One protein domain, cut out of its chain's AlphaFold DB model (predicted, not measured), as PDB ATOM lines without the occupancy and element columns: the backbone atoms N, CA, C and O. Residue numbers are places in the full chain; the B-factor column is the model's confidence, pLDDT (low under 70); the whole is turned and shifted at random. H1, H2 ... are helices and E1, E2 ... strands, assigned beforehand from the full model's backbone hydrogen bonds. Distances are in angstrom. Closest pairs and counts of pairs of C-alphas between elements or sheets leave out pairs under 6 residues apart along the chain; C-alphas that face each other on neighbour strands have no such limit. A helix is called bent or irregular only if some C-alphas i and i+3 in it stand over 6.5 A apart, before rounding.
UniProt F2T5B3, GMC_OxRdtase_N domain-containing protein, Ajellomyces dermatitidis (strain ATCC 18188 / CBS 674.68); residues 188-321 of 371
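What this domain is: This is residues 188 to 321 of the 371 residues of the protein "GMC_OxRdtase_N domain-containing protein" of Ajellomyces dermatitidis (strain ATCC 18188 / CBS 674.68) (UniProt F2T5B3). One long helix, H3, runs through the middle; H5 crosses it nearly at right angles, and a helical hairpin of H1 and H2 packs on its first residues, 265 to 269, through the end of H1. A two-stranded ribbon, E1 and E2, runs past H3 with E2 the nearer strand, little H4 sits beyond the last end of H3, and residues 245 to 264 swing wide in a long loop. The printed part has 134 residues with five named helices and two named strands, in the order E1, H1, H2, E2, H3, H4, H5; the sheet E1 - E2 is antiparallel and the class is mostly helix. It is only just compact, close to loose, with a radius of gyration of the C-alphas of 16.6 A, and spans 50 by 38 by 26 A.

How they stand to each other: The sheet pairs E1, residues 188 to 193, with E2, residues 239 to 244, antiparallel at 166 degrees; N 191 and O 241 are 2.8 A apart and N 243 and O 189 2.9 A, within hydrogen-bond range. The closest C-alphas of E2 and H3, residues 265 to 285, are those of Cys 239 and Asn 277, 7.1 A apart. H5, residues 311 to 321, touches H3 at residues 271 to 279 alone, about perpendicular at 83 degrees; the closest C-alphas, of Asp 275 and Ala 314, are 5.1 A apart. H1, residues 200 to 215, touches H3 with its residues 211 to 215 alone, at a shallow tilt of 32 degrees, opposite ways; the closest C-alphas, of Phe 214 and Pro 265, are 6.3 A apart. H1 and H2, residues 222 to 233, form a helical hairpin and touch at a shallow tilt of 13 degrees, opposite ways; their closest C-alphas, of Leu 215 and Gln 224, are 6.3 A apart. H2 and H3 are only just apart, at 8.1 A. H4, residues 288 to 291, is close to H3 but not clearly touching, with the C-alphas of His 285 and Ala 291 the closest at 5.4 A. Every O i to N i+4 pair is within hydrogen-bond range in H2, H3 and H5, and 9 of 12 are in H1; H4 is too short for such a pair.

Where its parts are: E1 begins at C-alpha 188 (58.840, -62.027, 32.160). H3 measures 31.1 A, from C-alpha 265 (33.728, -38.480, 42.365) to C-alpha 285. H1 measures 22.5 A and is only just irregular: C-alphas 201 and 204 are 6.6 A apart. E1 is 16.3 A long, H2 16.0 A, E2 15.4 A, H5 15.0 A and H4 5.2 A. H5 ends at C-alpha 321 (42.494, -49.582, 25.682).

The domain as a whole: The two C-alphas farthest apart, of Pro 219 and Lys 292, are 50.5 A apart. The printed part has no cut. The links E2 to H3, 20 residues, and H4 to H5, 19 residues, are long. The mean pLDDT of the printed part is 73.3; 39 residues are under 70, among them 244 to 267 and 216 to 220.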
ATOM      1  N   GLN A 188      57.380 -61.832  32.036       72.31
ATOM      2  CA  GLN A 188      58.840 -62.027  32.160       72.31
ATOM      3  C   GLN A 188      59.466 -61.212  33.286       72.31
ATOM      4  O   GLN A 188      60.436 -61.635  33.909       72.31
ATOM      5  N   SER A 189      58.914 -60.034  33.549       78.06
ATOM      6  CA  SER A 189      59.320 -59.174  34.650       78.06
ATOM      7  C   SER A 189      58.115 -58.414  35.175       78.06
ATOM      8  O   SER A 189      57.173 -58.151  34.425       78.06
ATOM      9  N   ASN A 190      58.157 -58.068  36.457       81.81
ATOM     10  CA  ASN A 190      57.168 -57.228  37.110       81.81
ATOM     11  C   ASN A 190      57.845 -56.200  38.024       81.81
ATOM     12  O   ASN A 190      59.002 -56.360  38.423       81.81
ATOM     13  N   ALA A 191      57.123 -55.130  38.325       81.06
ATOM     14  CA  ALA A 191      57.531 -54.089  39.245       81.06
ATOM     15  C   ALA A 191      56.289 -53.472  39.888       81.06
ATOM     16  O   ALA A 191      55.443 -52.881  39.216       81.06
ATOM     17  N   LEU A 192      56.218 -53.572  41.211       81.12
ATOM     18  CA  LEU A 192      55.235 -52.866  42.017       81.12
ATOM     19  C   LEU A 192      55.716 -51.423  42.202       81.12
ATOM     20  O   LEU A 192      56.736 -51.185  42.851       81.12
ATOM     21  N   MET A 193      54.999 -50.474  41.605       77.12
ATOM     22  CA  MET A 193      55.414 -49.078  41.489       77.12
ATOM     23  C   MET A 193      54.423 -48.130  42.178       77.12
ATOM     24  O   MET A 193      53.209 -48.290  42.012       77.12
ATOM     25  N   PRO A 194      54.905 -47.134  42.943       79.19
ATOM     26  CA  PRO A 194      54.082 -46.019  43.398       79.19
ATOM     27  C   PRO A 194      53.941 -44.961  42.292       79.19
ATOM     28  O   PRO A 194      54.675 -44.976  41.301       79.19
ATOM     29  N   ILE A 195      53.072 -43.970  42.504       79.75
ATOM     30  CA  ILE A 195      53.058 -42.749  41.688       79.75
ATOM     31  C   ILE A 195      54.339 -41.965  41.987       79.75
ATOM     32  O   ILE A 195      54.459 -41.332  43.039       79.75
ATOM     33  N   LEU A 196      55.299 -41.984  41.060       78.94
ATOM     34  CA  LEU A 196      56.610 -41.361  41.268       78.94
ATOM     35  C   LEU A 196      56.527 -39.841  41.499       78.94
ATOM     36  O   LEU A 196      57.320 -39.307  42.269       78.94
ATOM     37  N   GLU A 197      55.513 -39.156  40.957       80.25
ATOM     38  CA  GLU A 197      55.228 -37.735  41.237       80.25
ATOM     39  C   GLU A 197      54.962 -37.445  42.724       80.25
ATOM     40  O   GLU A 197      55.237 -36.345  43.198       80.25
ATOM     41  N   PHE A 198      54.449 -38.421  43.480       83.69
ATOM     42  CA  PHE A 198      54.175 -38.267  44.912       83.69
ATOM     43  C   PHE A 198      55.392 -38.576  45.786       83.69
ATOM     44  O   PHE A 198      55.347 -38.399  47.004       83.69
ATOM     45  N   THR A 199      56.505 -38.985  45.179       77.94
ATOM     46  CA  THR A 199      57.747 -39.276  45.896       77.94
ATOM     47  C   THR A 199      58.620 -38.024  46.051       77.94
ATOM     48  O   THR A 199      58.517 -37.055  45.301       77.94
ATOM     49  N   GLY A 200      59.501 -38.022  47.056       75.44
ATOM     50  CA  GLY A 200      60.413 -36.904  47.321       75.44
ATOM     51  C   GLY A 200      59.790 -35.733  48.095       75.44
ATOM     52  O   GLY A 200      58.635 -35.766  48.515       75.44
ATOM     53  N   ALA A 201      60.590 -34.685  48.327       72.44
ATOM     54  CA  ALA A 201      60.231 -33.573  49.218       72.44
ATOM     55  C   ALA A 201      59.042 -32.729  48.715       72.44
ATOM     56  O   ALA A 201      58.273 -32.200  49.520       72.44
ATOM     57  N   ASP A 202      58.872 -32.625  47.396       79.56
ATOM     58  CA  ASP A 202      57.757 -31.903  46.775       79.56
ATOM     59  C   ASP A 202      56.540 -32.803  46.501       79.56
ATOM     60  O   ASP A 202      55.413 -32.307  46.395       79.56
ATOM     61  N   GLY A 203      56.739 -34.125  46.483       81.44
ATOM     62  CA  GLY A 203      55.709 -35.109  46.163       81.44
ATOM     63  C   GLY A 203      54.569 -35.168  47.178       81.44
ATOM     64  O   GLY A 203      53.410 -35.251  46.786       81.44
ATOM     65  N   GLN A 204      54.849 -34.982  48.474       79.25
ATOM     66  CA  GLN A 204      53.800 -34.929  49.508       79.25
ATOM     67  C   GLN A 204      52.821 -33.764  49.300       79.25
ATOM     68  O   GLN A 204      51.621 -33.889  49.552       79.25
ATOM     69  N   LYS A 205      53.306 -32.612  48.815       83.75
ATOM     70  CA  LYS A 205      52.440 -31.463  48.511       83.75
ATOM     71  C   LYS A 205      51.580 -31.740  47.282       83.75
ATOM     72  O   LYS A 205      50.403 -31.379  47.283       83.75
ATOM     73  N   ALA A 206      52.157 -32.374  46.259       84.12
ATOM     74  CA  ALA A 206      51.436 -32.789  45.058       84.12
ATOM     75  C   ALA A 206      50.352 -33.828  45.389       84.12
ATOM     76  O   ALA A 206      49.200 -33.643  45.004       84.12
ATOM     77  N   GLN A 207      50.692 -34.833  46.199       84.81
ATOM     78  CA  GLN A 207      49.779 -35.860  46.698       84.81
ATOM     79  C   GLN A 207      48.604 -35.242  47.461       84.81
ATOM     80  O   GLN A 207      47.446 -35.495  47.135       84.81
ATOM     81  N   LYS A 208      48.886 -34.363  48.432       83.12
ATOM     82  CA  LYS A 208      47.838 -33.680  49.199       83.12
ATOM     83  C   LYS A 208      46.914 -32.867  48.290       83.12
ATOM     84  O   LYS A 208      45.696 -32.966  48.411       83.12
ATOM     85  N   LYS A 209      47.487 -32.075  47.375       85.94
ATOM     86  CA  LYS A 209      46.724 -31.256  46.422       85.94
ATOM     87  C   LYS A 209      45.821 -32.118  45.533       85.94
ATOM     88  O   LYS A 209      44.687 -31.726  45.277       85.94
ATOM     89  N   PHE A 210      46.317 -33.270  45.087       85.44
ATOM     90  CA  PHE A 210      45.564 -34.226  44.282       85.44
ATOM     91  C   PHE A 210      44.364 -34.797  45.051       85.44
ATOM     92  O   PHE A 210      43.235 -34.678  44.584       85.44
ATOM     93  N   PHE A 211      44.559 -35.326  46.264       83.31
ATOM     94  CA  PHE A 211      43.435 -35.849  47.052       83.31
ATOM     95  C   PHE A 211      42.440 -34.759  47.461       83.31
ATOM     96  O   PHE A 211      41.237 -35.010  47.457       83.31
ATOM     97  N   ASP A 212      42.902 -33.536  47.740       84.56
ATOM     98  CA  ASP A 212      42.019 -32.396  48.006       84.56
ATOM     99  C   ASP A 212      41.134 -32.048  46.793       84.56
ATOM    100  O   ASP A 212      40.024 -31.559  46.968       84.56
ATOM    101  N   GLN A 213      41.552 -32.321  45.556       83.75
ATOM    102  CA  GLN A 213      40.706 -32.076  44.381       83.75
ATOM    103  C   GLN A 213      39.478 -33.000  44.343       83.75
ATOM    104  O   GLN A 213      38.402 -32.571  43.928       83.75
ATOM    105  N   PHE A 214      39.627 -34.246  44.794       77.75
ATOM    106  CA  PHE A 214      38.596 -35.282  44.670       77.75
ATOM    107  C   PHE A 214      37.828 -35.561  45.962       77.75
ATOM    108  O   PHE A 214      36.689 -36.018  45.906       77.75
ATOM    109  N   LEU A 215      38.433 -35.288  47.120       77.88
ATOM    110  CA  LEU A 215      37.931 -35.691  48.438       77.88
ATOM    111  C   LEU A 215      37.724 -34.498  49.396       77.88
ATOM    112  O   LEU A 215      37.693 -34.692  50.608       77.88
ATOM    113  N   SER A 216      37.603 -33.259  48.895       69.62
ATOM    114  CA  SER A 216      37.519 -32.026  49.716       69.62
ATOM    115  C   SER A 216      36.147 -31.681  50.305       69.62
ATOM    116  O   SER A 216      35.932 -30.554  50.751       69.62
ATOM    117  N   THR A 217      35.191 -32.605  50.350       65.12
ATOM    118  CA  THR A 217      33.920 -32.314  51.026       65.12
ATOM    119  C   THR A 217      34.124 -32.257  52.540       65.12
ATOM    120  O   THR A 217      34.635 -33.209  53.120       65.12
ATOM    121  N   GLU A 218      33.722 -31.154  53.178       69.06
ATOM    122  CA  GLU A 218      33.797 -30.948  54.633       69.06
ATOM    123  C   GLU A 218      32.382 -30.977  55.252       69.06
ATOM    124  O   GLU A 218      31.538 -30.157  54.870       69.06
ATOM    125  N   PRO A 219      32.095 -31.883  56.210       67.25
ATOM    126  CA  PRO A 219      32.981 -32.940  56.697       67.25
ATOM    127  C   PRO A 219      33.100 -34.088  55.685       67.25
ATOM    128  O   PRO A 219      32.124 -34.446  55.019       67.25
ATOM    129  N   ALA A 220      34.285 -34.699  55.608       67.69
ATOM    130  CA  ALA A 220      34.492 -35.871  54.767       67.69
ATOM    131  C   ALA A 220      33.603 -37.022  55.248       67.69
ATOM    132  O   ALA A 220      33.424 -37.241  56.451       67.69
ATOM    133  N   THR A 221      33.048 -37.783  54.309       76.38
ATOM    134  CA  THR A 221      32.344 -39.016  54.674       76.38
ATOM    135  C   THR A 221      33.335 -40.021  55.266       76.38
ATOM    136  O   THR A 221      34.517 -40.029  54.914       76.38
ATOM    137  N   SER A 222      32.858 -40.928  56.125       75.19
ATOM    138  CA  SER A 222      33.701 -41.994  56.692       75.19
ATOM    139  C   SER A 222      34.394 -42.830  55.611       75.19
ATOM    140  O   SER A 222      35.528 -43.258  55.799       75.19
ATOM    141  N   PHE A 223      33.745 -43.014  54.459       72.19
ATOM    142  CA  PHE A 223      34.313 -43.701  53.304       72.19
ATOM    143  C   PHE A 223      35.475 -42.920  52.675       72.19
ATOM    144  O   PHE A 223      36.553 -43.477  52.487       72.19
ATOM    145  N   GLN A 224      35.307 -41.620  52.422       72.81
ATOM    146  CA  GLN A 224      36.370 -40.778  51.859       72.81
ATOM    147  C   GLN A 224      37.576 -40.667  52.795       72.81
ATOM    148  O   GLN A 224      38.711 -40.693  52.325       72.81
ATOM    149  N   SER A 225      37.357 -40.609  54.114       75.50
ATOM    150  CA  SER A 225      38.450 -40.644  55.095       75.50
ATOM    151  C   SER A 225      39.240 -41.955  55.042       75.50
ATOM    152  O   SER A 225      40.462 -41.926  55.162       75.50
ATOM    153  N   VAL A 226      38.571 -43.095  54.827       75.12
ATOM    154  CA  VAL A 226      39.238 -44.396  54.654       75.12
ATOM    155  C   VAL A 226      40.053 -44.425  53.361       75.12
ATOM    156  O   VAL A 226      41.224 -44.787  53.404       75.12
ATOM    157  N   ILE A 227      39.476 -43.997  52.233       74.69
ATOM    158  CA  ILE A 227      40.178 -43.946  50.938       74.69
ATOM    159  C   ILE A 227      41.410 -43.039  51.025       74.69
ATOM    160  O   ILE A 227      42.502 -43.432  50.622       74.69
ATOM    161  N   ARG A 228      41.255 -41.851  51.613       78.12
ATOM    162  CA  ARG A 228      42.355 -40.910  51.836       78.12
ATOM    163  C   ARG A 228      43.449 -41.510  52.718       78.12
ATOM    164  O   ARG A 228      44.618 -41.408  52.370       78.12
ATOM    165  N   GLY A 229      43.069 -42.182  53.806       74.75
ATOM    166  CA  GLY A 229      44.002 -42.904  54.669       74.75
ATOM    167  C   GLY A 229      44.812 -43.941  53.896       74.75
ATOM    168  O   GLY A 229      46.034 -43.916  53.966       74.75
ATOM    169  N   ILE A 230      44.155 -44.775  53.081       72.62
ATOM    170  CA  ILE A 230      44.829 -45.796  52.264       72.62
ATOM    171  C   ILE A 230      45.931 -45.172  51.398       72.62
ATOM    172  O   ILE A 230      47.032 -45.698  51.358       72.62
ATOM    173  N   PHE A 231      45.686 -44.039  50.744       73.56
ATOM    174  CA  PHE A 231      46.693 -43.461  49.854       73.56
ATOM    175  C   PHE A 231      47.711 -42.535  50.535       73.56
ATOM    176  O   PHE A 231      48.847 -42.461  50.076       73.56
ATOM    177  N   GLU A 232      47.341 -41.811  51.595       74.06
ATOM    178  CA  GLU A 232      48.251 -40.885  52.289       74.06
ATOM    179  C   GLU A 232      49.167 -41.602  53.293       74.06
ATOM    180  O   GLU A 232      50.272 -41.124  53.551       74.06
ATOM    181  N   THR A 233      48.747 -42.740  53.866       66.00
ATOM    182  CA  THR A 233      49.557 -43.468  54.862       66.00
ATOM    183  C   THR A 233      50.335 -44.648  54.292       66.00
ATOM    184  O   THR A 233      51.271 -45.108  54.946       66.00
ATOM    185  N   HIS A 234      49.979 -45.152  53.107       58.38
ATOM    186  CA  HIS A 234      50.684 -46.280  52.500       58.38
ATOM    187  C   HIS A 234      51.714 -45.806  51.470       58.38
ATOM    188  O   HIS A 234      51.373 -45.255  50.429       58.38
ATOM    189  N   ASN A 235      52.984 -46.134  51.716       62.78
ATOM    190  CA  ASN A 235      54.061 -46.097  50.715       62.78
ATOM    191  C   ASN A 235      54.002 -47.311  49.761       62.78
ATOM    192  O   ASN A 235      55.028 -47.791  49.279       62.78
ATOM    193  N   GLU A 236      52.815 -47.873  49.553       67.81
ATOM    194  CA  GLU A 236      52.627 -49.077  48.751       67.81
ATOM    195  C   GLU A 236      52.519 -48.744  47.263       67.81
ATOM    196  O   GLU A 236      52.318 -47.599  46.854       67.81
ATOM    197  N   ALA A 237      52.684 -49.771  46.437       72.75
ATOM    198  CA  ALA A 237      52.536 -49.632  45.004       72.75
ATOM    199  C   ALA A 237      51.087 -49.331  44.618       72.75
ATOM    200  O   ALA A 237      50.146 -49.971  45.084       72.75
ATOM    201  N   THR A 238      50.928 -48.377  43.711       76.00
ATOM    202  CA  THR A 238      49.651 -47.989  43.107       76.00
ATOM    203  C   THR A 238      49.404 -48.707  41.784       76.00
ATOM    204  O   THR A 238      48.277 -48.712  41.295       76.00
ATOM    205  N   CYS A 239      50.438 -49.315  41.197       77.38
ATOM    206  CA  CYS A 239      50.326 -50.151  40.008       77.38
ATOM    207  C   CYS A 239      51.349 -51.295  40.003       77.38
ATOM    208  O   CYS A 239      52.443 -51.171  40.552       77.38
ATOM    209  N   ASP A 240      50.999 -52.385  39.321       78.62
ATOM    210  CA  ASP A 240      51.931 -53.435  38.907       78.62
ATOM    211  C   ASP A 240      52.241 -53.247  37.419       78.62
ATOM    212  O   ASP A 240      51.346 -53.326  36.573       78.62
ATOM    213  N   MET A 241      53.498 -52.950  37.107       80.06
ATOM    214  CA  MET A 241      53.992 -52.843  35.740       80.06
ATOM    215  C   MET A 241      54.696 -54.140  35.373       80.06
ATOM    216  O   MET A 241      55.652 -54.533  36.036       80.06
ATOM    217  N   PHE A 242      54.281 -54.784  34.288       73.69
ATOM    218  CA  PHE A 242      54.871 -56.047  33.864       73.69
ATOM    219  C   PHE A 242      55.176 -56.073  32.370       73.69
ATOM    220  O   PHE A 242      54.507 -55.428  31.563       73.69
ATOM    221  N   THR A 243      56.189 -56.851  31.993       73.19
ATOM    222  CA  THR A 243      56.472 -57.156  30.588       73.19
ATOM    223  C   THR A 243      55.809 -58.469  30.203       73.19
ATOM    224  O   THR A 243      55.918 -59.472  30.913       73.19
ATOM    225  N   PHE A 244      55.107 -58.462  29.071       69.81
ATOM    226  CA  PHE A 244      54.366 -59.614  28.570       69.81
ATOM    227  C   PHE A 244      54.865 -59.998  27.174       69.81
ATOM    228  O   PHE A 244      54.956 -59.145  26.296       69.81
ATOM    229  N   LEU A 245      55.173 -61.281  26.951       61.91
ATOM    230  CA  LEU A 245      55.692 -61.783  25.664       61.91
ATOM    231  C   LEU A 245      54.651 -61.822  24.534       61.91
ATOM    232  O   LEU A 245      54.973 -62.181  23.398       61.91
ATOM    233  N   ALA A 246      53.404 -61.448  24.814       59.12
ATOM    234  CA  ALA A 246      52.357 -61.348  23.811       59.12
ATOM    235  C   ALA A 246      51.986 -59.890  23.546       59.12
ATOM    236  O   ALA A 246      51.882 -59.075  24.461       59.12
ATOM    237  N   GLN A 247      51.704 -59.586  22.281       52.72
ATOM    238  CA  GLN A 247      51.011 -58.360  21.918       52.72
ATOM    239  C   GLN A 247      49.506 -58.623  22.007       52.72
ATOM    240  O   GLN A 247      49.017 -59.583  21.419       52.72
ATOM    241  N   ALA A 248      48.769 -57.779  22.725       53.12
ATOM    242  CA  ALA A 248      47.312 -57.771  22.699       53.12
ATOM    243  C   ALA A 248      46.834 -56.570  21.871       53.12
ATOM    244  O   ALA A 248      47.203 -55.429  22.153       53.12
ATOM    245  N   ASN A 249      46.018 -56.814  20.843       53.12
ATOM    246  CA  ASN A 249      45.307 -55.748  20.138       53.12
ATOM    247  C   ASN A 249      43.969 -55.522  20.850       53.12
ATOM    248  O   ASN A 249      43.009 -56.243  20.604       53.12
ATOM    249  N   LEU A 250      43.922 -54.538  21.748       56.41
ATOM    250  CA  LEU A 250      42.732 -54.231  22.557       56.41
ATOM    251  C   LEU A 250      41.789 -53.205  21.885       56.41
ATOM    252  O   LEU A 250      40.815 -52.775  22.485       56.41
ATOM    253  N   HIS A 251      42.053 -52.823  20.631       53.84
ATOM    254  CA  HIS A 251      41.558 -51.573  20.026       53.84
ATOM    255  C   HIS A 251      40.208 -51.615  19.301       53.84
ATOM    256  O   HIS A 251      39.935 -50.706  18.523       53.84
ATOM    257  N   GLN A 252      39.377 -52.649  19.450       46.56
ATOM    258  CA  GLN A 252      38.257 -52.813  18.503       46.56
ATOM    259  C   GLN A 252      36.865 -52.985  19.080       46.56
ATOM    260  O   GLN A 252      35.932 -53.315  18.350       46.56
ATOM    261  N   THR A 253      36.660 -52.626  20.338       43.09
ATOM    262  CA  THR A 253      35.297 -52.383  20.794       43.09
ATOM    263  C   THR A 253      35.248 -51.082  21.567       43.09
ATOM    264  O   THR A 253      35.915 -50.974  22.590       43.09
ATOM    265  N   ASN A 254      34.371 -50.157  21.160       41.28
ATOM    266  CA  ASN A 254      33.872 -49.027  21.969       41.28
ATOM    267  C   ASN A 254      33.161 -49.487  23.269       41.28
ATOM    268  O   ASN A 254      32.299 -48.799  23.808       41.28
ATOM    269  N   THR A 255      33.460 -50.691  23.745       43.19
ATOM    270  CA  THR A 255      33.013 -51.274  24.994       43.19
ATOM    271  C   THR A 255      34.249 -51.527  25.841       43.19
ATOM    272  O   THR A 255      34.571 -52.667  26.177       43.19
ATOM    273  N   SER A 256      34.947 -50.461  26.223       45.09
ATOM    274  CA  SER A 256      35.530 -50.448  27.558       45.09
ATOM    275  C   SER A 256      34.349 -50.719  28.490       45.09
ATOM    276  O   SER A 256      33.433 -49.905  28.614       45.09
ATOM    277  N   TYR A 257      34.274 -51.936  29.038       43.22
ATOM    278  CA  TYR A 257      33.294 -52.247  30.068       43.22
ATOM    279  C   TYR A 257      33.542 -51.225  31.168       43.22
ATOM    280  O   TYR A 257      34.570 -51.289  31.834       43.22
ATOM    281  N   HIS A 258      32.657 -50.238  31.313       42.66
ATOM    282  CA  HIS A 258      32.705 -49.325  32.441       42.66
ATOM    283  C   HIS A 258      32.611 -50.180  33.707       42.66
ATOM    284  O   HIS A 258      31.537 -50.639  34.094       42.66
ATOM    285  N   VAL A 259      33.759 -50.449  34.331       45.44
ATOM    286  CA  VAL A 259      33.841 -51.117  35.625       45.44
ATOM    287  C   VAL A 259      33.519 -50.055  36.669       45.44
ATOM    288  O   VAL A 259      34.399 -49.441  37.259       45.44
ATOM    289  N   GLY A 260      32.231 -49.764  36.824       43.72
ATOM    290  CA  GLY A 260      31.738 -48.782  37.780       43.72
ATOM    291  C   GLY A 260      30.211 -48.740  37.764       43.72
ATOM    292  O   GLY A 260      29.646 -48.295  36.769       43.72
ATOM    293  N   PRO A 261      29.518 -49.193  38.824       38.84
ATOM    294  CA  PRO A 261      28.054 -49.259  38.844       38.84
ATOM    295  C   PRO A 261      27.352 -47.884  38.919       38.84
ATOM    296  O   PRO A 261      26.129 -47.830  38.819       38.84
ATOM    297  N   SER A 262      28.085 -46.772  39.071       52.16
ATOM    298  CA  SER A 262      27.523 -45.413  39.179       52.16
ATOM    299  C   SER A 262      28.572 -44.318  38.934       52.16
ATOM    300  O   SER A 262      29.755 -44.522  39.185       52.16
ATOM    301  N   SER A 263      28.164 -43.123  38.497       53.16
ATOM    302  CA  SER A 263      29.027 -41.930  38.451       53.16
ATOM    303  C   SER A 263      29.253 -41.380  39.868       53.16
ATOM    304  O   SER A 263      28.333 -40.800  40.443       53.16
ATOM    305  N   SER A 264      30.451 -41.563  40.429       58.25
ATOM    306  CA  SER A 264      30.851 -41.027  41.742       58.25
ATOM    307  C   SER A 264      32.198 -40.304  41.627       58.25
ATOM    308  O   SER A 264      33.043 -40.791  40.869       58.25
ATOM    309  N   PRO A 265      32.440 -39.189  42.347       58.72
ATOM    310  CA  PRO A 265      33.728 -38.480  42.365       58.72
ATOM    311  C   PRO A 265      34.943 -39.391  42.614       58.72
ATOM    312  O   PRO A 265      35.992 -39.222  41.999       58.72
ATOM    313  N   GLU A 266      34.782 -40.425  43.437       64.50
ATOM    314  CA  GLU A 266      35.818 -41.403  43.783       64.50
ATOM    315  C   GLU A 266      36.205 -42.317  42.606       64.50
ATOM    316  O   GLU A 266      37.310 -42.853  42.571       64.50
ATOM    317  N   ASN A 267      35.337 -42.471  41.599       64.12
ATOM    318  CA  ASN A 267      35.686 -43.204  40.379       64.12
ATOM    319  C   ASN A 267      36.654 -42.403  39.501       64.12
ATOM    320  O   ASN A 267      37.508 -42.996  38.846       64.12
ATOM    321  N   TYR A 268      36.564 -41.069  39.527       72.19
ATOM    322  CA  TYR A 268      37.496 -40.194  38.812       72.19
ATOM    323  C   TYR A 268      38.883 -40.194  39.461       72.19
ATOM    324  O   TYR A 268      39.876 -40.162  38.744       72.19
ATOM    325  N   LEU A 269      38.955 -40.343  40.791       76.50
ATOM    326  CA  LEU A 269      40.219 -40.527  41.512       76.50
ATOM    327  C   LEU A 269      40.993 -41.750  40.991       76.50
ATOM    328  O   LEU A 269      42.181 -41.651  40.702       76.50
ATOM    329  N   ASN A 270      40.317 -42.894  40.836       74.69
ATOM    330  CA  ASN A 270      40.943 -44.119  40.331       74.69
ATOM    331  C   ASN A 270      41.393 -43.989  38.869       74.69
ATOM    332  O   ASN A 270      42.461 -44.489  38.521       74.69
ATOM    333  N   ILE A 271      40.597 -43.324  38.025       78.12
ATOM    334  CA  ILE A 271      40.952 -43.082  36.620       78.12
ATOM    335  C   ILE A 271      42.200 -42.196  36.538       78.12
ATOM    336  O   ILE A 271      43.171 -42.585  35.898       78.12
ATOM    337  N   GLU A 272      42.245 -41.079  37.272       82.25
ATOM    338  CA  GLU A 272      43.398 -40.174  37.204       82.25
ATOM    339  C   GLU A 272      44.680 -40.808  37.780       82.25
ATOM    340  O   GLU A 272      45.778 -40.549  37.286       82.25
ATOM    341  N   ILE A 273      44.570 -41.697  38.777       83.50
ATOM    342  CA  ILE A 273      45.705 -42.516  39.241       83.50
ATOM    343  C   ILE A 273      46.250 -43.389  38.097       83.50
ATOM    344  O   ILE A 273      47.466 -43.485  37.922       83.50
ATOM    345  N   LEU A 274      45.377 -44.022  37.310       84.88
ATOM    346  CA  LEU A 274      45.777 -44.874  36.186       84.88
ATOM    347  C   LEU A 274      46.415 -44.058  35.054       84.88
ATOM    348  O   LEU A 274      47.475 -44.447  34.561       84.88
ATOM    349  N   ASP A 275      45.849 -42.901  34.717       86.31
ATOM    350  CA  ASP A 275      46.391 -41.995  33.695       86.31
ATOM    351  C   ASP A 275      47.792 -41.485  34.072       86.31
ATOM    352  O   ASP A 275      48.706 -41.446  33.242       86.31
ATOM    353  N   ARG A 276      48.013 -41.169  35.354       86.75
ATOM    354  CA  ARG A 276      49.337 -40.783  35.873       86.75
ATOM    355  C   ARG A 276      50.350 -41.924  35.790       86.75
ATOM    356  O   ARG A 276      51.493 -41.682  35.402       86.75
ATOM    357  N   ASN A 277      49.948 -43.158  36.097       87.75
ATOM    358  CA  ASN A 277      50.822 -44.327  35.942       87.75
ATOM    359  C   ASN A 277      51.198 -44.572  34.468       87.75
ATOM    360  O   ASN A 277      52.335 -44.946  34.187       87.75
ATOM    361  N   LEU A 278      50.283 -44.323  33.524       87.44
ATOM    362  CA  LEU A 278      50.561 -44.415  32.086       87.44
ATOM    363  C   LEU A 278      51.593 -43.376  31.622       87.44
ATOM    364  O   LEU A 278      52.507 -43.709  30.867       87.44
ATOM    365  N   LEU A 279      51.489 -42.132  32.098       87.56
ATOM    366  CA  LEU A 279      52.500 -41.107  31.819       87.56
ATOM    367  C   LEU A 279      53.863 -41.465  32.402       87.56
ATOM    368  O   LEU A 279      54.890 -41.219  31.770       87.56
ATOM    369  N   GLU A 280      53.887 -42.055  33.595       84.94
ATOM    370  CA  GLU A 280      55.138 -42.484  34.205       84.94
ATOM    371  C   GLU A 280      55.789 -43.625  33.424       84.94
ATOM    372  O   GLU A 280      56.999 -43.608  33.202       84.94
ATOM    373  N   LEU A 281      54.989 -44.565  32.916       84.25
ATOM    374  CA  LEU A 281      55.478 -45.598  32.011       84.25
ATOM    375  C   LEU A 281      56.130 -44.982  30.762       84.25
ATOM    376  O   LEU A 281      57.216 -45.408  30.367       84.25
ATOM    377  N   GLU A 282      55.534 -43.933  30.183       85.12
ATOM    378  CA  GLU A 282      56.129 -43.246  29.032       85.12
ATOM    379  C   GLU A 282      57.441 -42.527  29.373       85.12
ATOM    380  O   GLU A 282      58.373 -42.533  28.567       85.12
ATOM    381  N   ARG A 283      57.577 -41.972  30.584       83.69
ATOM    382  CA  ARG A 283      58.860 -41.428  31.063       83.69
ATOM    383  C   ARG A 283      59.909 -42.523  31.239       83.69
ATOM    384  O   ARG A 283      61.053 -42.344  30.825       83.69
ATOM    385  N   LEU A 284      59.528 -43.667  31.808       82.69
ATOM    386  CA  LEU A 284      60.427 -44.811  31.984       82.69
ATOM    387  C   LEU A 284      60.899 -45.371  30.637       82.69
ATOM    388  O   LEU A 284      62.073 -45.720  30.511       82.69
ATOM    389  N   HIS A 285      60.043 -45.386  29.610       78.50
ATOM    390  CA  HIS A 285      60.430 -45.778  28.251       78.50
ATOM    391  C   HIS A 285      61.574 -44.931  27.675       78.50
ATOM    392  O   HIS A 285      62.354 -45.432  26.868       78.50
ATOM    393  N   GLN A 286      61.705 -43.668  28.092       79.31
ATOM    394  CA  GLN A 286      62.766 -42.768  27.630       79.31
ATOM    395  C   GLN A 286      64.110 -43.002  28.335       79.31
ATOM    396  O   GLN A 286      65.129 -42.457  27.911       79.31
ATOM    397  N   ASN A 287      64.145 -43.814  29.396       84.50
ATOM    398  CA  ASN A 287      65.379 -44.142  30.097       84.50
ATOM    399  C   ASN A 287      66.318 -44.958  29.195       84.50
ATOM    400  O   ASN A 287      65.895 -45.948  28.604       84.50
ATOM    401  N   GLU A 288      67.606 -44.607  29.139       83.19
ATOM    402  CA  GLU A 288      68.600 -45.272  28.276       83.19
ATOM    403  C   GLU A 288      68.669 -46.797  28.470       83.19
ATOM    404  O   GLU A 288      68.934 -47.538  27.519       83.19
ATOM    405  N   ALA A 289      68.398 -47.287  29.686       80.50
ATOM    406  CA  ALA A 289      68.378 -48.715  29.978       80.50
ATOM    407  C   ALA A 289      67.244 -49.458  29.246       80.50
ATOM    408  O   ALA A 289      67.420 -50.624  28.882       80.50
ATOM    409  N   LEU A 290      66.110 -48.787  29.012       76.44
ATOM    410  CA  LEU A 290      64.897 -49.353  28.415       76.44
ATOM    411  C   LEU A 290      64.695 -48.933  26.956       76.44
ATOM    412  O   LEU A 290      64.273 -49.761  26.152       76.44
ATOM    413  N   ALA A 291      65.048 -47.699  26.589       76.25
ATOM    414  CA  ALA A 291      64.751 -47.083  25.294       76.25
ATOM    415  C   ALA A 291      65.174 -47.942  24.092       76.25
ATOM    416  O   ALA A 291      64.465 -48.021  23.094       76.25
ATOM    417  N   LYS A 292      66.295 -48.665  24.201       76.38
ATOM    418  CA  LYS A 292      66.809 -49.545  23.136       76.38
ATOM    419  C   LYS A 292      65.941 -50.777  22.836       76.38
ATOM    420  O   LYS A 292      66.156 -51.422  21.814       76.38
ATOM    421  N   TYR A 293      65.014 -51.135  23.724       72.69
ATOM    422  CA  TYR A 293      64.126 -52.294  23.574       72.69
ATOM    423  C   TYR A 293      62.720 -51.919  23.098       72.69
ATOM    424  O   TYR A 293      61.957 -52.798  22.699       72.69
ATOM    425  N   PHE A 294      62.371 -50.632  23.126       71.31
ATOM    426  CA  PHE A 294      61.037 -50.151  22.790       71.31
ATOM    427  C   PHE A 294      61.046 -49.306  21.520       71.31
ATOM    428  O   PHE A 294      62.059 -48.760  21.091       71.31
ATOM    429  N   LYS A 295      59.871 -49.206  20.896       68.75
ATOM    430  CA  LYS A 295      59.666 -48.308  19.761       68.75
ATOM    431  C   LYS A 295      59.592 -46.870  20.271       68.75
ATOM    432  O   LYS A 295      58.678 -46.527  21.032       68.75
ATOM    433  N   MET A 296      60.547 -46.062  19.825       71.25
ATOM    434  CA  MET A 296      60.606 -44.627  20.091       71.25
ATOM    435  C   MET A 296      59.613 -43.873  19.191       71.25
ATOM    436  O   MET A 296      58.810 -44.500  18.500       71.25
ATOM    437  N   SER A 297      59.612 -42.540  19.241       66.00
ATOM    438  CA  SER A 297      58.609 -41.666  18.604       66.00
ATOM    439  C   SER A 297      58.454 -41.825  17.083       66.00
ATOM    440  O   SER A 297      57.469 -41.359  16.517       66.00
ATOM    441  N   ASP A 298      59.395 -42.486  16.415       65.06
ATOM    442  CA  ASP A 298      59.374 -42.810  14.988       65.06
ATOM    443  C   ASP A 298      58.805 -44.210  14.673       65.06
ATOM    444  O   ASP A 298      58.582 -44.553  13.510       65.06
ATOM    445  N   GLY A 299      58.545 -45.031  15.692       65.06
ATOM    446  CA  GLY A 299      58.043 -46.393  15.553       65.06
ATOM    447  C   GLY A 299      56.519 -46.513  15.654       65.06
ATOM    448  O   GLY A 299      55.831 -45.727  16.294       65.06
ATOM    449  N   ARG A 300      55.951 -47.570  15.060       68.00
ATOM    450  CA  ARG A 300      54.509 -47.864  15.160       68.00
ATOM    451  C   ARG A 300      54.183 -48.736  16.376       68.00
ATOM    452  O   ARG A 300      54.585 -49.903  16.411       68.00
ATOM    453  N   ARG A 301      53.417 -48.202  17.325       73.69
ATOM    454  CA  ARG A 301      52.861 -48.907  18.497       73.69
ATOM    455  C   ARG A 301      51.442 -49.443  18.217       73.69
ATOM    456  O   ARG A 301      50.941 -49.317  17.099       73.69
ATOM    457  N   ASN A 302      50.832 -50.111  19.198       66.88
ATOM    458  CA  ASN A 302      49.524 -50.766  19.062       66.88
ATOM    459  C   ASN A 302      48.362 -49.769  18.867       66.88
ATOM    460  O   ASN A 302      47.464 -50.062  18.081       66.88
ATOM    461  N   HIS A 303      48.426 -48.579  19.479       74.50
ATOM    462  CA  HIS A 303      47.429 -47.507  19.332       74.50
ATOM    463  C   HIS A 303      48.002 -46.255  18.666       74.50
ATOM    464  O   HIS A 303      49.186 -45.958  18.838       74.50
ATOM    465  N   LEU A 304      47.154 -45.471  17.992       77.38
ATOM    466  CA  LEU A 304      47.553 -44.187  17.400       77.38
ATOM    467  C   LEU A 304      47.969 -43.162  18.465       77.38
ATOM    468  O   LEU A 304      48.953 -42.458  18.273       77.38
ATOM    469  N   ASP A 305      47.284 -43.153  19.610       81.75
ATOM    470  CA  ASP A 305      47.552 -42.233  20.727       81.75
ATOM    471  C   ASP A 305      48.467 -42.837  21.805       81.75
ATOM    472  O   ASP A 305      48.435 -42.433  22.956       81.75
ATOM    473  N   SER A 306      49.252 -43.865  21.478       80.31
ATOM    474  CA  SER A 306      50.094 -44.570  22.466       80.31
ATOM    475  C   SER A 306      51.377 -43.830  22.861       80.31
ATOM    476  O   SER A 306      52.141 -44.342  23.678       80.31
ATOM    477  N   PHE A 307      51.645 -42.666  22.269       85.88
ATOM    478  CA  PHE A 307      52.748 -41.781  22.642       85.88
ATOM    479  C   PHE A 307      52.203 -40.661  23.523       85.88
ATOM    480  O   PHE A 307      51.733 -39.644  23.024       85.88
ATOM    481  N   LEU A 308      52.222 -40.887  24.834       89.00
ATOM    482  CA  LEU A 308      51.550 -40.028  25.803       89.00
ATOM    483  C   LEU A 308      52.396 -38.798  26.146       89.00
ATOM    484  O   LEU A 308      53.545 -38.923  26.563       89.00
ATOM    485  N   THR A 309      51.824 -37.604  26.000       88.88
ATOM    486  CA  THR A 309      52.502 -36.329  26.300       88.88
ATOM    487  C   THR A 309      51.927 -35.607  27.509       88.88
ATOM    488  O   THR A 309      52.614 -34.794  28.128       88.88
ATOM    489  N   ASP A 310      50.678 -35.902  27.853       89.56
ATOM    490  CA  ASP A 310      49.898 -35.213  28.873       89.56
ATOM    491  C   ASP A 310      48.742 -36.094  29.377       89.56
ATOM    492  O   ASP A 310      48.492 -37.191  28.866       89.56
ATOM    493  N   LEU A 311      48.060 -35.615  30.420       86.69
ATOM    494  CA  LEU A 311      46.964 -36.337  31.067       86.69
ATOM    495  C   LEU A 311      45.737 -36.495  30.166       86.69
ATOM    496  O   LEU A 311      45.060 -37.509  30.273       86.69
ATOM    497  N   GLU A 312      45.460 -35.540  29.275       88.06
ATOM    498  CA  GLU A 312      44.300 -35.610  28.379       88.06
ATOM    499  C   GLU A 312      44.468 -36.763  27.379       88.06
ATOM    500  O   GLU A 312      43.551 -37.558  27.154       88.06
ATOM    501  N   LEU A 313      45.676 -36.913  26.832       87.56
ATOM    502  CA  LEU A 313      46.000 -38.017  25.941       87.56
ATOM    503  C   LEU A 313      46.063 -39.360  26.682       87.56
ATOM    504  O   LEU A 313      45.625 -40.372  26.134       87.56
ATOM    505  N   ALA A 314      46.568 -39.372  27.921       88.12
ATOM    506  CA  ALA A 314      46.572 -40.563  28.771       88.12
ATOM    507  C   ALA A 314      45.149 -41.044  29.081       88.12
ATOM    508  O   ALA A 314      44.872 -42.226  28.891       88.12
ATOM    509  N   GLU A 315      44.240 -40.133  29.437       84.81
ATOM    510  CA  GLU A 315      42.830 -40.439  29.690       84.81
ATOM    511  C   GLU A 315      42.156 -41.023  28.442       84.81
ATOM    512  O   GLU A 315      41.460 -42.041  28.508       84.81
ATOM    513  N   LYS A 316      42.380 -40.406  27.276       83.44
ATOM    514  CA  LYS A 316      41.860 -40.912  26.000       83.44
ATOM    515  C   LYS A 316      42.382 -42.323  25.720       83.44
ATOM    516  O   LYS A 316      41.595 -43.238  25.483       83.44
ATOM    517  N   TYR A 317      43.699 -42.512  25.803       83.19
ATOM    518  CA  TYR A 317      44.332 -43.812  25.594       83.19
ATOM    519  C   TYR A 317      43.809 -44.862  26.578       83.19
ATOM    520  O   TYR A 317      43.502 -45.984  26.178       83.19
ATOM    521  N   PHE A 318      43.657 -44.513  27.855       82.38
ATOM    522  CA  PHE A 318      43.095 -45.395  28.868       82.38
ATOM    523  C   PHE A 318      41.677 -45.836  28.491       82.38
ATOM    524  O   PHE A 318      41.397 -47.033  28.452       82.38
ATOM    525  N   ARG A 319      40.793 -44.897  28.137       77.88
ATOM    526  CA  ARG A 319      39.410 -45.202  27.733       77.88
ATOM    527  C   ARG A 319      39.341 -46.132  26.521       77.88
ATOM    528  O   ARG A 319      38.493 -47.025  26.506       77.88
ATOM    529  N   ASP A 320      40.242 -45.961  25.560       74.56
ATOM    530  CA  ASP A 320      40.272 -46.740  24.318       74.56
ATOM    531  C   ASP A 320      40.877 -48.145  24.492       74.56
ATOM    532  O   ASP A 320      40.692 -49.010  23.631       74.56
ATOM    533  N   THR A 321      41.633 -48.387  25.570       73.94
ATOM    534  CA  THR A 321      42.494 -49.582  25.682       73.94
ATOM    535  C   THR A 321      42.348 -50.374  26.975       73.94
ATOM    536  O   THR A 321      42.815 -51.516  27.036       73.94
TER     537      THR A 321